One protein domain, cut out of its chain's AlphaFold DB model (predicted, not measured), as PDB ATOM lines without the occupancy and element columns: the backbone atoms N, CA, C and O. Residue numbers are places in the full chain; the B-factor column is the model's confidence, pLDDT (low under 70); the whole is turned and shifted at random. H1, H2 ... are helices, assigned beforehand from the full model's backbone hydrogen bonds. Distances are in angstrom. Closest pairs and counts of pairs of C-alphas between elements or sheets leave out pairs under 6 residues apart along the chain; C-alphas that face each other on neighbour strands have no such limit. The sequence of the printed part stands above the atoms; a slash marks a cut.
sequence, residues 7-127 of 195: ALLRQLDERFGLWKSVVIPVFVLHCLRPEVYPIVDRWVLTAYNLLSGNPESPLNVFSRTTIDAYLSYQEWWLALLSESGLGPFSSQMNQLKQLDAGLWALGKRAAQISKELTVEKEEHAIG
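Overview. This is residues 7 to 127 of the 195 residues of an uncharacterized protein of Paraburkholderia strydomiana (UniProt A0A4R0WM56). A compact body of short helices is joined to one long helix, H5, whose residues 112 to 126 stick out of it, with Gly 127, as a free arm. In the body H3 crosses H5 and lies between it and H4, while H1 and H2 make a steeply crossed pair to one side. The printed part has 121 residues with five named helices, H1 to H5 in that order, and no named strand; its class is all helix. The whole is only just compact, close to loose, with a radius of gyration of the C-alphas of 16.3 A, and elongated, spanning 56 by 35 by 20 A.

Arrangement. Start with H1, residues 7 to 16, which touches H2, residues 23 to 32; their closest C-alphas, of Leu 12 and Pro 25, are 5.3 A apart. The two run opposite ways at a steep tilt of 59 degrees. Next look at H3, residues 42 to 51, and H4, residues 67 to 83: they are close but not clearly touching, the closest C-alphas being those of Tyr 48 and Tyr 73, 7.6 A apart. H3 touches H5, residues 93 to 126, about perpendicular at 81 degrees; H5 does so with residues 100 to 111 alone, and the C-alphas of Ala 47 and Gly 107 come closest, at 4.1 A. H2 and H5 are apart. In H1, H2, H3, H4 and H5 every O i to N i+4 pair is within hydrogen-bond range.

Along the chain. Find C-alpha 7 at (202.251, 165.746, 195.362), where H1 begins. H4 starts at C-alpha 67, (196.908, 158.654, 189.216), and runs 24.3 A; H5 runs 49.7 A to C-alpha 126 at (170.647, 140.467, 159.703).

Size, cuts and confidence. The C-alphas of Phe 89 and Gly 127 are the two farthest apart, at 56.6 A. The printed part has no cut, and the link from H3 to H4 is long. Look for pLDDT under 70 at residues 17 to 20, 54 to 64, 87 to 91 and 115 to 127.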
ATOM      1  N   ALA A   7     202.616 165.580 193.962       89.50
ATOM      2  CA  ALA A   7     202.251 165.746 195.362       89.50
ATOM      3  C   ALA A   7     201.053 166.689 195.490       89.50
ATOM      4  O   ALA A   7     200.121 166.387 196.231       89.50
ATOM      5  N   LEU A   8     201.023 167.770 194.706       89.31
ATOM      6  CA  LEU A   8     199.868 168.662 194.619       89.31
ATOM      7  C   LEU A   8     198.620 167.936 194.096       89.31
ATOM      8  O   LEU A   8     197.532 168.117 194.643       89.31
ATOM      9  N   LEU A   9     198.768 167.091 193.068       88.06
ATOM     10  CA  LEU A   9     197.661 166.276 192.563       88.06
ATOM     11  C   LEU A   9     197.112 165.338 193.650       88.06
ATOM     12  O   LEU A   9     195.902 165.307 193.860       88.06
ATOM     13  N   ARG A  10     197.991 164.630 194.372       87.69
ATOM     14  CA  ARG A  10     197.613 163.745 195.489       87.69
ATOM     15  C   ARG A  10     196.925 164.501 196.620       87.69
ATOM     16  O   ARG A  10     195.886 164.063 197.092       87.69
ATOM     17  N   GLN A  11     197.445 165.667 197.001       88.62
ATOM     18  CA  GLN A  11     196.832 166.503 198.034       88.62
ATOM     19  C   GLN A  11     195.417 166.947 197.651       88.62
ATOM     20  O   GLN A  11     194.535 166.974 198.504       88.62
ATOM     21  N   LEU A  12     195.184 167.310 196.385       86.19
ATOM     22  CA  LEU A  12     193.841 167.672 195.925       86.19
ATOM     23  C   LEU A  12     192.917 166.452 195.852       86.19
ATOM     24  O   LEU A  12     191.752 166.570 196.228       86.19
ATOM     25  N   ASP A  13     193.425 165.297 195.421       84.12
ATOM     26  CA  ASP A  13     192.683 164.029 195.412       84.12
ATOM     27  C   ASP A  13     192.209 163.642 196.820       84.12
ATOM     28  O   ASP A  13     191.010 163.464 197.044       84.12
ATOM     29  N   GLU A  14     193.118 163.656 197.798       85.06
ATOM     30  CA  GLU A  14     192.825 163.401 199.213       85.06
ATOM     31  C   GLU A  14     191.876 164.447 199.813       85.06
ATOM     32  O   GLU A  14     190.948 164.103 200.544       85.06
ATOM     33  N   ARG A  15     192.091 165.735 199.506       81.12
ATOM     34  CA  ARG A  15     191.318 166.839 200.088       81.12
ATOM     35  C   ARG A  15     189.872 166.849 199.627       81.12
ATOM     36  O   ARG A  15     188.990 167.164 200.423       81.12
ATOM     37  N   PHE A  16     189.630 166.603 198.344       72.88
ATOM     38  CA  PHE A  16     188.266 166.564 197.845       72.88
ATOM     39  C   PHE A  16     187.630 165.222 198.188       72.88
ATOM     40  O   PHE A  16     186.507 165.219 198.686       72.88
ATOM     41  N   GLY A  17     188.307 164.092 197.949       66.44
ATOM     42  CA  GLY A  17     187.781 162.755 198.262       66.44
ATOM     43  C   GLY A  17     186.397 162.470 197.661       66.44
ATOM     44  O   GLY A  17     185.718 161.527 198.064       66.44
ATOM     45  N   LEU A  18     185.948 163.309 196.720       60.25
ATOM     46  CA  LEU A  18     184.563 163.348 196.261       60.25
ATOM     47  C   LEU A  18     184.258 162.138 195.354       60.25
ATOM     48  O   LEU A  18     183.091 161.798 195.173       60.25
ATOM     49  N   TRP A  19     185.289 161.491 194.784       58.38
ATOM     50  CA  TRP A  19     185.186 160.402 193.803       58.38
ATOM     51  C   TRP A  19     186.415 159.476 193.884       58.38
ATOM     52  O   TRP A  19     187.514 159.937 194.170       58.38
ATOM     53  N   LYS A  20     186.274 158.180 193.551       67.94
ATOM     54  CA  LYS A  20     187.418 157.259 193.323       67.94
ATOM     55  C   LYS A  20     188.100 157.538 191.967       67.94
ATOM     56  O   LYS A  20     188.240 156.630 191.149       67.94
ATOM     57  N   SER A  21     188.401 158.800 191.672       76.06
ATOM     58  CA  SER A  21     188.898 159.243 190.370       76.06
ATOM     59  C   SER A  21     189.593 160.600 190.464       76.06
ATOM     60  O   SER A  21     189.045 161.539 191.040       76.06
ATOM     61  N   VAL A  22     190.734 160.723 189.783       82.00
ATOM     62  CA  VAL A  22     191.554 161.951 189.750       82.00
ATOM     63  C   VAL A  22     190.961 163.077 188.899       82.00
ATOM     64  O   VAL A  22     191.533 164.162 188.829       82.00
ATOM     65  N   VAL A  23     189.824 162.845 188.237       83.44
ATOM     66  CA  VAL A  23     189.224 163.772 187.262       83.44
ATOM     67  C   VAL A  23     189.010 165.173 187.838       83.44
ATOM     68  O   VAL A  23     189.370 166.154 187.193       83.44
ATOM     69  N   ILE A  24     188.450 165.292 189.046       83.56
ATOM     70  CA  ILE A  24     188.175 166.602 189.662       83.56
ATOM     71  C   ILE A  24     189.470 167.329 190.065       83.56
ATOM     72  O   ILE A  24     189.635 168.483 189.660       83.56
ATOM     73  N   PRO A  25     190.412 166.697 190.796       87.25
ATOM     74  CA  PRO A  25     191.732 167.279 191.051       87.25
ATOM     75  C   PRO A  25     192.437 167.767 189.782       87.25
ATOM     76  O   PRO A  25     192.923 168.898 189.735       87.25
ATOM     77  N   VAL A  26     192.439 166.945 188.730       88.62
ATOM     78  CA  VAL A  26     193.046 167.290 187.443       88.62
ATOM     79  C   VAL A  26     192.331 168.458 186.786       88.62
ATOM     80  O   VAL A  26     192.999 169.361 186.305       88.62
ATOM     81  N   PHE A  27     190.998 168.493 186.795       88.62
ATOM     82  CA  PHE A  27     190.237 169.599 186.217       88.62
ATOM     83  C   PHE A  27     190.598 170.941 186.865       88.62
ATOM     84  O   PHE A  27     190.869 171.916 186.164       88.62
ATOM     85  N   VAL A  28     190.682 170.986 188.201       88.69
ATOM     86  CA  VAL A  28     191.103 172.193 188.931       88.69
ATOM     87  C   VAL A  28     192.510 172.619 188.510       88.69
ATOM     88  O   VAL A  28     192.745 173.795 188.233       88.69
ATOM     89  N   LEU A  29     193.446 171.672 188.429       90.38
ATOM     90  CA  LEU A  29     194.824 171.954 188.030       90.38
ATOM     91  C   LEU A  29     194.939 172.364 186.557       90.38
ATOM     92  O   LEU A  29     195.715 173.267 186.248       90.38
ATOM     93  N   HIS A  30     194.131 171.780 185.674       89.62
ATOM     94  CA  HIS A  30     194.037 172.141 184.263       89.62
ATOM     95  C   HIS A  30     193.567 173.586 184.091       89.62
ATOM     96  O   HIS A  30     194.160 174.330 183.320       89.62
ATOM     97  N   CYS A  31     192.570 174.043 184.859       87.06
ATOM     98  CA  CYS A  31     192.144 175.447 184.814       87.06
ATOM     99  C   CYS A  31     193.266 176.430 185.194       87.06
ATOM    100  O   CYS A  31     193.274 177.565 184.720       87.06
ATOM    101  N   LEU A  32     194.194 176.012 186.060       87.19
ATOM    102  CA  LEU A  32     195.291 176.854 186.541       87.19
ATOM    103  C   LEU A  32     196.537 176.778 185.647       87.19
ATOM    104  O   LEU A  32     197.264 177.766 185.537       87.19
ATOM    105  N   ARG A  33     196.830 175.597 185.090       87.06
ATOM    106  CA  ARG A  33     198.073 175.271 184.368       87.06
ATOM    107  C   ARG A  33     197.813 174.207 183.281       87.06
ATOM    108  O   ARG A  33     198.321 173.085 183.403       87.06
ATOM    109  N   PRO A  34     197.031 174.516 182.234       87.06
ATOM    110  CA  PRO A  34     196.650 173.543 181.202       87.06
ATOM    111  C   PRO A  34     197.851 173.007 180.412       87.06
ATOM    112  O   PRO A  34     197.817 171.896 179.895       87.06
ATOM    113  N   GLU A  35     198.950 173.762 180.371       86.19
ATOM    114  CA  GLU A  35     200.201 173.352 179.738       86.19
ATOM    115  C   GLU A  35     200.902 172.188 180.461       86.19
ATOM    116  O   GLU A  35     201.722 171.495 179.866       86.19
ATOM    117  N   VAL A  36     200.577 171.966 181.739       87.94
ATOM    118  CA  VAL A  36     201.175 170.913 182.578       87.94
ATOM    119  C   VAL A  36     200.163 169.821 182.924       87.94
ATOM    120  O   VAL A  36     200.533 168.651 183.029       87.94
ATOM    121  N   TYR A  37     198.901 170.205 183.112       89.88
ATOM    122  CA  TYR A  37     197.816 169.317 183.508       89.88
ATOM    123  C   TYR A  37     196.792 169.245 182.379       89.88
ATOM    124  O   TYR A  37     195.911 170.100 182.325       89.88
ATOM    125  N   PRO A  38     196.904 168.282 181.452       88.62
ATOM    126  CA  PRO A  38     195.933 168.139 180.378       88.62
ATOM    127  C   PRO A  38     194.553 167.747 180.903       88.62
ATOM    128  O   PRO A  38     194.420 167.064 181.923       88.62
ATOM    129  N   ILE A  39     193.510 168.179 180.194       88.44
ATOM    130  CA  ILE A  39     192.140 167.887 180.599       88.44
ATOM    131  C   ILE A  39     191.827 166.407 180.412       88.44
ATOM    132  O   ILE A  39     192.150 165.790 179.400       88.44
ATOM    133  N   VAL A  40     191.126 165.842 181.387       83.06
ATOM    134  CA  VAL A  40     190.614 164.479 181.305       83.06
ATOM    135  C   VAL A  40     189.111 164.564 181.067       83.06
ATOM    136  O   VAL A  40     188.345 164.895 181.968       83.06
ATOM    137  N   ASP A  41     188.698 164.270 179.835       83.25
ATOM    138  CA  ASP A  41     187.309 164.103 179.381       83.25
ATOM    139  C   ASP A  41     187.227 162.758 178.645       83.25
ATOM    140  O   ASP A  41     188.176 162.357 177.969       83.25
ATOM    141  N   ARG A  42     186.087 162.067 178.733       82.19
ATOM    142  CA  ARG A  42     185.770 160.883 177.926       82.19
ATOM    143  C   ARG A  42     186.224 160.997 176.464       82.19
ATOM    144  O   ARG A  42     186.790 160.037 175.944       82.19
ATOM    145  N   TRP A  43     185.948 162.104 175.778       86.81
ATOM    146  CA  TRP A  43     186.270 162.238 174.353       86.81
ATOM    147  C   TRP A  43     187.759 162.454 174.118       86.81
ATOM    148  O   TRP A  43     188.329 161.819 173.238       86.81
ATOM    149  N   VAL A  44     188.406 163.260 174.954       88.00
ATOM    150  CA  VAL A  44     189.860 163.458 174.895       88.00
ATOM    151  C   VAL A  44     190.591 162.141 175.165       88.00
ATOM    152  O   VAL A  44     191.488 161.773 174.414       88.00
ATOM    153  N   LEU A  45     190.135 161.361 176.149       83.12
ATOM    154  CA  LEU A  45     190.656 160.020 176.420       83.12
ATOM    155  C   LEU A  45     190.400 159.031 175.275       83.12
ATOM    156  O   LEU A  45     191.242 158.185 174.992       83.12
ATOM    157  N   THR A  46     189.260 159.148 174.588       82.12
ATOM    158  CA  THR A  46     188.972 158.337 173.394       82.12
ATOM    159  C   THR A  46     189.963 158.655 172.272       82.12
ATOM    160  O   THR A  46     190.470 157.740 171.627       82.12
ATOM    161  N   ALA A  47     190.265 159.939 172.048       87.50
ATOM    162  CA  ALA A  47     191.268 160.361 171.074       87.50
ATOM    163  C   ALA A  47     192.675 159.900 171.466       87.50
ATOM    164  O   ALA A  47     193.391 159.384 170.616       87.50
ATOM    165  N   TYR A  48     193.044 160.021 172.745       86.31
ATOM    166  CA  TYR A  48     194.300 159.485 173.264       86.31
ATOM    167  C   TYR A  48     194.432 157.992 172.963       86.31
ATOM    168  O   TYR A  48     195.381 157.611 172.295       86.31
ATOM    169  N   ASN A  49     193.457 157.165 173.356       80.69
ATOM    170  CA  ASN A  49     193.520 155.714 173.142       80.69
ATOM    171  C   ASN A  49     193.622 155.344 171.653       80.69
ATOM    172  O   ASN A  49     194.300 154.379 171.298       80.69
ATOM    173  N   LEU A  50     192.954 156.112 170.782       82.81
ATOM    174  CA  LEU A  50     193.042 155.948 169.332       82.81
ATOM    175  C   LEU A  50     194.453 156.260 168.813       82.81
ATOM    176  O   LEU A  50     195.003 155.487 168.035       82.81
ATOM    177  N   LEU A  51     195.027 157.388 169.234       85.94
ATOM    178  CA  LEU A  51     196.323 157.875 168.753       85.94
ATOM    179  C   LEU A  51     197.507 157.130 169.380       85.94
ATOM    180  O   LEU A  51     198.534 156.962 168.734       85.94
ATOM    181  N   SER A  52     197.368 156.665 170.619       80.88
ATOM    182  CA  SER A  52     198.399 155.916 171.337       80.88
ATOM    183  C   SER A  52     198.446 154.437 170.940       80.88
ATOM    184  O   SER A  52     199.309 153.711 171.427       80.88
ATOM    185  N   GLY A  53     197.501 153.968 170.114       72.50
ATOM    186  CA  GLY A  53     197.433 152.577 169.659       72.50
ATOM    187  C   GLY A  53     197.227 151.561 170.786       72.50
ATOM    188  O   GLY A  53     197.597 150.401 170.620       72.50
ATOM    189  N   ASN A  54     196.670 151.978 171.931       65.50
ATOM    190  CA  ASN A  54     196.541 151.130 173.118       65.50
ATOM    191  C   ASN A  54     195.061 150.843 173.451       65.50
ATOM    192  O   ASN A  54     194.455 151.546 174.268       65.50
ATOM    193  N   PRO A  55     194.450 149.822 172.818       53.66
ATOM    194  CA  PRO A  55     193.029 149.517 172.977       53.66
ATOM    195  C   PRO A  55     192.661 149.005 174.381       53.66
ATOM    196  O   PRO A  55     191.494 149.087 174.762       53.66
ATOM    197  N   GLU A  56     193.631 148.533 175.171       50.31
ATOM    198  CA  GLU A  56     193.426 148.004 176.531       50.31
ATOM    199  C   GLU A  56     193.633 149.048 177.642       50.31
ATOM    200  O   GLU A  56     193.609 148.719 178.827       50.31
ATOM    201  N   SER A  57     193.810 150.323 177.282       53.34
ATOM    202  CA  SER A  57     194.070 151.397 178.240       53.34
ATOM    203  C   SER A  57     193.006 151.454 179.360       53.34
ATOM    204  O   SER A  57     191.803 151.535 179.074       53.34
ATOM    205  N   PRO A  58     193.407 151.491 180.649       47.56
ATOM    206  CA  PRO A  58     192.487 151.606 181.787       47.56
ATOM    207  C   PRO A  58     191.649 152.901 181.765       47.56
ATOM    208  O   PRO A  58     190.655 153.014 182.484       47.56
ATOM    209  N   LEU A  59     191.990 153.852 180.887       53.28
ATOM    210  CA  LEU A  59     191.239 155.079 180.604       53.28
ATOM    211  C   LEU A  59     189.926 154.844 179.832       53.28
ATOM    212  O   LEU A  59     189.123 155.765 179.701       53.28
ATOM    213  N   ASN A  60     189.654 153.615 179.376       52.00
ATOM    214  CA  ASN A  60     188.369 153.232 178.775       52.00
ATOM    215  C   ASN A  60     187.176 153.370 179.741       52.00
ATOM    216  O   ASN A  60     186.021 153.420 179.309       52.00
ATOM    217  N   VAL A  61     187.436 153.481 181.049       57.31
ATOM    218  CA  VAL A  61     186.427 153.795 182.062       57.31
ATOM    219  C   VAL A  61     186.813 155.102 182.751       57.31
ATOM    220  O   VAL A  61     187.477 155.101 183.781       57.31
ATOM    221  N   PHE A  62     186.343 156.222 182.199       57.47
ATOM    222  CA  PHE A  62     186.524 157.583 182.736       57.47
ATOM    223  C   PHE A  62     186.308 157.688 184.259       57.47
ATOM    224  O   PHE A  62     187.038 158.377 184.962       57.47
ATOM    225  N   SER A  63     185.338 156.945 184.801       57.06
ATOM    226  CA  SER A  63     185.032 156.928 186.237       57.06
ATOM    227  C   SER A  63     186.054 156.173 187.104       57.06
ATOM    228  O   SER A  63     185.819 156.009 188.299       57.06
ATOM    229  N   ARG A  64     187.136 155.647 186.517       64.50
ATOM    230  CA  ARG A  64     188.195 154.871 187.184       64.50
ATOM    231  C   ARG A  64     189.605 155.351 186.834       64.50
ATOM    232  O   ARG A  64     190.559 154.629 187.103       64.50
ATOM    233  N   THR A  65     189.758 156.541 186.250       71.81
ATOM    234  CA  THR A  65     191.086 157.103 185.980       71.81
ATOM    235  C   THR A  65     191.873 157.231 187.286       71.81
ATOM    236  O   THR A  65     191.512 158.023 188.160       71.81
ATOM    237  N   THR A  66     192.918 156.412 187.424       78.88
ATOM    238  CA  THR A  66     193.865 156.431 188.542       78.88
ATOM    239  C   THR A  66     194.946 157.482 188.307       78.88
ATOM    240  O   THR A  66     195.104 157.981 187.191       78.88
ATOM    241  N   ILE A  67     195.724 157.794 189.349       82.25
ATOM    242  CA  ILE A  67     196.908 158.654 189.216       82.25
ATOM    243  C   ILE A  67     197.872 158.071 188.178       82.25
ATOM    244  O   ILE A  67     198.296 158.800 187.290       82.25
ATOM    245  N   ASP A  68     198.154 156.767 188.223       81.06
ATOM    246  CA  ASP A  68     199.101 156.131 187.296       81.06
ATOM    247  C   ASP A  68     198.641 156.231 185.835       81.06
ATOM    248  O   ASP A  68     199.417 156.614 184.964       81.06
ATOM    249  N   ALA A  69     197.355 155.974 185.567       79.50
ATOM    250  CA  ALA A  69     196.799 156.117 184.222       79.50
ATOM    251  C   ALA A  69     196.845 157.576 183.734       79.50
ATOM    252  O   ALA A  69     197.055 157.839 182.550       79.50
ATOM    253  N   TYR A  70     196.664 158.530 184.650       86.12
ATOM    254  CA  TYR A  70     196.787 159.946 184.338       86.12
ATOM    255  C   TYR A  70     198.235 160.369 184.062       86.12
ATOM    256  O   TYR A  70     198.450 161.186 183.174       86.12
ATOM    257  N   LEU A  71     199.229 159.796 184.751       86.69
ATOM    258  CA  LEU A  71     200.644 160.066 184.472       86.69
ATOM    259  C   LEU A  71     201.024 159.644 183.050       86.69
ATOM    260  O   LEU A  71     201.594 160.449 182.321       86.69
ATOM    261  N   SER A  72     200.625 158.447 182.610       84.25
ATOM    262  CA  SER A  72     200.878 158.004 181.229       84.25
ATOM    263  C   SER A  72     200.220 158.916 180.188       84.25
ATOM    264  O   SER A  72     200.791 159.189 179.132       84.25
ATOM    265  N   TYR A  73     199.018 159.421 180.481       87.00
ATOM    266  CA  TYR A  73     198.353 160.404 179.629       87.00
ATOM    267  C   TYR A  73     199.089 161.756 179.618       87.00
ATOM    268  O   TYR A  73     199.235 162.377 178.567       87.00
ATOM    269  N   GLN A  74     199.585 162.200 180.771       89.69
ATOM    270  CA  GLN A  74     200.314 163.454 180.912       89.69
ATOM    271  C   GLN A  74     201.658 163.433 180.173       89.69
ATOM    272  O   GLN A  74     201.999 164.410 179.507       89.69
ATOM    273  N   GLU A  75     202.380 162.315 180.222       89.00
ATOM    274  CA  GLU A  75     203.611 162.112 179.451       89.00
ATOM    275  C   GLU A  75     203.345 162.189 177.945       89.00
ATOM    276  O   GLU A  75     204.036 162.912 177.224       89.00
ATOM    277  N   TRP A  76     202.293 161.512 177.476       89.38
ATOM    278  CA  TRP A  76     201.873 161.586 176.078       89.38
ATOM    279  C   TRP A  76     201.498 163.010 175.655       89.38
ATOM    280  O   TRP A  76     201.886 163.464 174.580       89.38
ATOM    281  N   TRP A  77     200.783 163.743 176.508       90.06
ATOM    282  CA  TRP A  77     200.421 165.133 176.245       90.06
ATOM    283  C   TRP A  77     201.649 166.031 176.094       90.06
ATOM    284  O   TRP A  77     201.715 166.828 175.159       90.06
ATOM    285  N   LEU A  78     202.645 165.891 176.972       89.00
ATOM    286  CA  LEU A  78     203.888 166.654 176.864       89.00
ATOM    287  C   LEU A  78     204.654 166.333 175.576       89.00
ATOM    288  O   LEU A  78     205.211 167.246 174.964       89.00
ATOM    289  N   ALA A  79     204.660 165.067 175.146       88.94
ATOM    290  CA  ALA A  79     205.249 164.674 173.870       88.94
ATOM    291  C   ALA A  79     204.517 165.335 172.690       88.94
ATOM    292  O   ALA A  79     205.155 165.983 171.863       88.94
ATOM    293  N   LEU A  80     203.180 165.278 172.673       89.38
ATOM    294  CA  LEU A  80     202.349 165.915 171.647       89.38
ATOM    295  C   LEU A  80     202.577 167.431 171.572       89.38
ATOM    296  O   LEU A  80     202.706 168.001 170.487       89.38
ATOM    297  N   LEU A  81     202.639 168.086 172.730       88.38
ATOM    298  CA  LEU A  81     202.948 169.505 172.854       88.38
ATOM    299  C   LEU A  81     204.324 169.834 172.262       88.38
ATOM    300  O   LEU A  81     204.444 170.750 171.446       88.38
ATOM    301  N   SER A  82     205.344 169.044 172.606       86.44
ATOM    302  CA  SER A  82     206.697 169.196 172.068       86.44
ATOM    303  C   SER A  82     206.737 169.028 170.545       86.44
ATOM    304  O   SER A  82     207.309 169.871 169.856       86.44
ATOM    305  N   GLU A  83     206.110 167.980 170.008       88.25
ATOM    306  CA  GLU A  83     206.030 167.719 168.562       88.25
ATOM    307  C   GLU A  83     205.277 168.821 167.808       88.25
ATOM    308  O   GLU A  83     205.621 169.157 166.676       88.25
ATOM    309  N   SER A  84     204.290 169.440 168.457       84.56
ATOM    310  CA  SER A  84     203.505 170.543 167.892       84.56
ATOM    311  C   SER A  84     204.210 171.905 167.985       84.56
ATOM    312  O   SER A  84     203.628 172.924 167.608       84.56
ATOM    313  N   GLY A  85     205.431 171.970 168.534       83.94
ATOM    314  CA  GLY A  85     206.127 173.232 168.823       83.94
ATOM    315  C   GLY A  85     205.463 174.066 169.929       83.94
ATOM    316  O   GLY A  85     205.814 175.230 170.143       83.94
ATOM    317  N   LEU A  86     204.506 173.475 170.646       81.31
ATOM    318  CA  LEU A  86     203.744 174.076 171.729       81.31
ATOM    319  C   LEU A  86     204.407 173.710 173.056       81.31
ATOM    320  O   LEU A  86     203.984 172.813 173.769       81.31
ATOM    321  N   GLY A  87     205.482 174.405 173.413       67.25
ATOM    322  CA  GLY A  87     206.158 174.174 174.688       67.25
ATOM    323  C   GLY A  87     205.372 174.738 175.884       67.25
ATOM    324  O   GLY A  87     204.660 175.739 175.738       67.25
ATOM    325  N   PRO A  88     205.572 174.207 177.107       62.34
ATOM    326  CA  PRO A  88     204.949 174.726 178.333       62.34
ATOM    327  C   PRO A  88     205.329 176.179 178.679       62.34
ATOM    328  O   PRO A  88     204.752 176.782 179.579       62.34
ATOM    329  N   PHE A  89     206.289 176.765 177.961       62.84
ATOM    330  CA  PHE A  89     206.766 178.135 178.167       62.84
ATOM    331  C   PHE A  89     206.571 179.052 176.951       62.84
ATOM    332  O   PHE A  89     206.829 180.247 177.059       62.84
ATOM    333  N   SER A  90     206.122 178.513 175.813       61.31
ATOM    334  CA  SER A  90     205.948 179.255 174.553       61.31
ATOM    335  C   SER A  90     204.512 179.247 174.030       61.31
ATOM    336  O   SER A  90     204.172 180.067 173.179       61.31
ATOM    337  N   SER A  91     203.663 178.351 174.536       69.00
ATOM    338  CA  SER A  91     202.304 178.176 174.024       69.00
ATOM    339  C   SER A  91     201.393 179.324 174.431       69.00
ATOM    340  O   SER A  91     201.200 179.600 175.619       69.00
ATOM    341  N   GLN A  92     200.753 179.955 173.451       78.88
ATOM    342  CA  GLN A  92     199.638 180.845 173.742       78.88
ATOM    343  C   GLN A  92     198.434 180.006 174.178       78.88
ATOM    344  O   GLN A  92     198.116 178.992 173.562       78.88
ATOM    345  N   MET A  93     197.712 180.461 175.205       81.75
ATOM    346  CA  MET A  93     196.522 179.780 175.741       81.75
ATOM    347  C   MET A  93     195.512 179.371 174.650       81.75
ATOM    348  O   MET A  93     194.880 178.322 174.741       81.75
ATOM    349  N   ASN A  94     195.373 180.175 173.592       84.94
ATOM    350  CA  ASN A  94     194.476 179.873 172.475       84.94
ATOM    351  C   ASN A  94     194.915 178.644 171.666       84.94
ATOM    352  O   ASN A  94     194.056 177.904 171.200       84.94
ATOM    353  N   GLN A  95     196.219 178.401 171.528       88.00
ATOM    354  CA  GLN A  95     196.750 177.235 170.818       88.00
ATOM    355  C   GLN A  95     196.509 175.951 171.617       88.00
ATOM    356  O   GLN A  95     196.057 174.961 171.051       88.00
ATOM    357  N   LEU A  96     196.709 175.991 172.942       86.94
ATOM    358  CA  LEU A  96     196.386 174.865 173.829       86.94
ATOM    359  C   LEU A  96     194.896 174.514 173.749       86.94
ATOM    360  O   LEU A  96     194.542 173.361 173.531       86.94
ATOM    361  N   LYS A  97     194.020 175.526 173.799       85.88
ATOM    362  CA  LYS A  97     192.570 175.332 173.635       85.88
ATOM    363  C   LYS A  97     192.190 174.759 172.272       85.88
ATOM    364  O   LYS A  97     191.255 173.969 172.191       85.88
ATOM    365  N   GLN A  98     192.866 175.174 171.199       89.56
ATOM    366  CA  GLN A  98     192.636 174.620 169.863       89.56
ATOM    367  C   GLN A  98     193.046 173.148 169.791       89.56
ATOM    368  O   GLN A  98     192.303 172.349 169.224       89.56
ATOM    369  N   LEU A  99     194.178 172.784 170.398       90.06
ATOM    370  CA  LEU A  99     194.622 171.396 170.483       90.06
ATOM    371  C   LEU A  99     193.633 170.544 171.291       90.06
ATOM    372  O   LEU A  99     193.175 169.516 170.792       90.06
ATOM    373  N   ASP A 100     193.224 171.010 172.475       88.44
ATOM    374  CA  ASP A 100     192.214 170.343 173.309       88.44
ATOM    375  C   ASP A 100     190.890 170.151 172.554       88.44
ATOM    376  O   ASP A 100     190.322 169.056 172.537       88.44
ATOM    377  N   ALA A 101     190.408 171.196 171.874       90.44
ATOM    378  CA  ALA A 101     189.194 171.130 171.064       90.44
ATOM    379  C   ALA A 101     189.334 170.147 169.891       90.44
ATOM    380  O   ALA A 101     188.384 169.425 169.578       90.44
ATOM    381  N   GLY A 102     190.512 170.089 169.265       92.69
ATOM    382  CA  GLY A 102     190.836 169.137 168.206       92.69
ATOM    383  C   GLY A 102     190.791 167.691 168.694       92.69
ATOM    384  O   GLY A 102     190.113 166.862 168.085       92.69
ATOM    385  N   LEU A 103     191.432 167.396 169.830       91.50
ATOM    386  CA  LEU A 103     191.390 166.070 170.457       91.50
ATOM    387  C   LEU A 103     189.963 165.675 170.836       91.50
ATOM    388  O   LEU A 103     189.518 164.566 170.546       91.50
ATOM    389  N   TRP A 104     189.211 166.597 171.428       93.19
ATOM    390  CA  TRP A 104     187.817 166.365 171.779       93.19
ATOM    391  C   TRP A 104     186.956 166.046 170.547       93.19
ATOM    392  O   TRP A 104     186.196 165.073 170.546       93.19
ATOM    393  N   ALA A 105     187.094 166.832 169.473       93.75
ATOM    394  CA  ALA A 105     186.360 166.634 168.226       93.75
ATOM    395  C   ALA A 105     186.716 165.298 167.561       93.75
ATOM    396  O   ALA A 105     185.815 164.569 167.132       93.75
ATOM    397  N   LEU A 106     188.005 164.945 167.536       91.12
ATOM    398  CA  LEU A 106     188.490 163.663 167.033       91.12
ATOM    399  C   LEU A 106     187.882 162.498 167.817       91.12
ATOM    400  O   LEU A 106     187.300 161.593 167.222       91.12
ATOM    401  N   GLY A 107     187.959 162.537 169.147       89.12
ATOM    402  CA  GLY A 107     187.426 161.479 170.001       89.12
ATOM    403  C   GLY A 107     185.916 161.311 169.853       89.12
ATOM    404  O   GLY A 107     185.412 160.189 169.757       89.12
ATOM    405  N   LYS A 108     185.179 162.422 169.743       88.81
ATOM    406  CA  LYS A 108     183.741 162.398 169.456       88.81
ATOM    407  C   LYS A 108     183.446 161.772 168.093       88.81
ATOM    408  O   LYS A 108     182.534 160.950 167.999       88.81
ATOM    409  N   ARG A 109     184.201 162.129 167.048       87.44
ATOM    410  CA  ARG A 109     184.022 161.567 165.701       87.44
ATOM    411  C   ARG A 109     184.360 160.078 165.666       87.44
ATOM    412  O   ARG A 109     183.583 159.306 165.117       87.44
ATOM    413  N   ALA A 110     185.443 159.659 166.315       83.50
ATOM    414  CA  ALA A 110     185.820 158.251 166.438       83.50
ATOM    415  C   ALA A 110     184.725 157.425 167.137       83.50
ATOM    416  O   ALA A 110     184.341 156.359 166.658       83.50
ATOM    417  N   ALA A 111     184.142 157.952 168.217       79.88
ATOM    418  CA  ALA A 111     183.024 157.310 168.902       79.88
ATOM    419  C   ALA A 111     181.744 157.235 168.047       79.88
ATOM    420  O   ALA A 111     180.942 156.319 168.236       79.88
ATOM    421  N   GLN A 112     181.520 158.185 167.134       79.19
ATOM    422  CA  GLN A 112     180.412 158.126 166.172       79.19
ATOM    423  C   GLN A 112     180.656 157.056 165.109       79.19
ATOM    424  O   GLN A 112     179.804 156.195 164.937       79.19
ATOM    425  N   ILE A 113     181.838 157.049 164.488       75.50
ATOM    426  CA  ILE A 113     182.212 156.055 163.471       75.50
ATOM    427  C   ILE A 113     182.142 154.641 164.053       75.50
ATOM    428  O   ILE A 113     181.605 153.737 163.426       75.50
ATOM    429  N   SER A 114     182.620 154.434 165.282       71.44
ATOM    430  CA  SER A 114     182.520 153.128 165.942       71.44
ATOM    431  C   SER A 114     181.063 152.679 166.130       71.44
ATOM    432  O   SER A 114     180.765 151.499 165.951       71.44
ATOM    433  N   LYS A 115     180.141 153.603 166.436       67.19
ATOM    434  CA  LYS A 115     178.703 153.299 166.507       67.19
ATOM    435  C   LYS A 115     178.120 152.985 165.135       67.19
ATOM    436  O   LYS A 115     177.403 152.002 165.033       67.19
ATOM    437  N   GLU A 116     178.444 153.778 164.118       67.44
ATOM    438  CA  GLU A 116     178.020 153.563 162.727       67.44
ATOM    439  C   GLU A 116     178.474 152.178 162.235       67.44
ATOM    440  O   GLU A 116     177.644 151.378 161.825       67.44
ATOM    441  N   LEU A 117     179.746 151.816 162.434       53.34
ATOM    442  CA  LEU A 117     180.290 150.498 162.078       53.34
ATOM    443  C   LEU A 117     179.682 149.337 162.879       53.34
ATOM    444  O   LEU A 117     179.622 148.211 162.391       53.34
ATOM    445  N   THR A 118     179.278 149.577 164.129       53.72
ATOM    446  CA  THR A 118     178.590 148.559 164.936       53.72
ATOM    447  C   THR A 118     177.169 148.345 164.418       53.72
ATOM    448  O   THR A 118     176.742 147.202 164.306       53.72
ATOM    449  N   VAL A 119     176.479 149.423 164.033       52.16
ATOM    450  CA  VAL A 119     175.150 149.367 163.406       52.16
ATOM    451  C   VAL A 119     175.223 148.685 162.040       52.16
ATOM    452  O   VAL A 119     174.465 147.756 161.814       52.16
ATOM    453  N   GLU A 120     176.185 149.030 161.180       39.12
ATOM    454  CA  GLU A 120     176.382 148.359 159.885       39.12
ATOM    455  C   GLU A 120     176.716 146.868 160.045       39.12
ATOM    456  O   GLU A 120     176.220 146.034 159.290       39.12
ATOM    457  N   LYS A 121     177.528 146.489 161.044       41.41
ATOM    458  CA  LYS A 121     177.800 145.072 161.347       41.41
ATOM    459  C   LYS A 121     176.563 144.336 161.856       41.41
ATOM    460  O   LYS A 121     176.387 143.168 161.516       41.41
ATOM    461  N   GLU A 122     175.724 144.987 162.654       45.69
ATOM    462  CA  GLU A 122     174.443 144.428 163.095       45.69
ATOM    463  C   GLU A 122     173.456 144.309 161.918       45.69
ATOM    464  O   GLU A 122     172.835 143.263 161.760       45.69
ATOM    465  N   GLU A 123     173.370 145.306 161.036       44.44
ATOM    466  CA  GLU A 123     172.520 145.294 159.837       44.44
ATOM    467  C   GLU A 123     172.970 144.240 158.811       44.44
ATOM    468  O   GLU A 123     172.145 143.488 158.288       44.44
ATOM    469  N   HIS A 124     174.278 144.086 158.576       38.19
ATOM    470  CA  HIS A 124     174.812 143.037 157.703       38.19
ATOM    471  C   HIS A 124     174.708 141.629 158.305       38.19
ATOM    472  O   HIS A 124     174.537 140.667 157.555       38.19
ATOM    473  N   ALA A 125     174.748 141.480 159.633       40.41
ATOM    474  CA  ALA A 125     174.467 140.200 160.287       40.41
ATOM    475  C   ALA A 125     172.994 139.773 160.126       40.41
ATOM    476  O   ALA A 125     172.701 138.578 160.102       40.41
ATOM    477  N   ILE A 126     172.073 140.728 159.959       45.00
ATOM    478  CA  ILE A 126     170.647 140.467 159.703       45.00
ATOM    479  C   ILE A 126     170.400 140.067 158.229       45.00
ATOM    480  O   ILE A 126     169.438 139.362 157.933       45.00
ATOM    481  N   GLY A 127     171.302 140.413 157.302       35.28
ATOM    482  CA  GLY A 127     171.180 140.118 155.865       35.28
ATOM    483  C   GLY A 127     171.589 138.708 155.405       35.28
ATOM    484  O   GLY A 127     171.526 138.426 154.209       35.28
TER     485      GLY A 127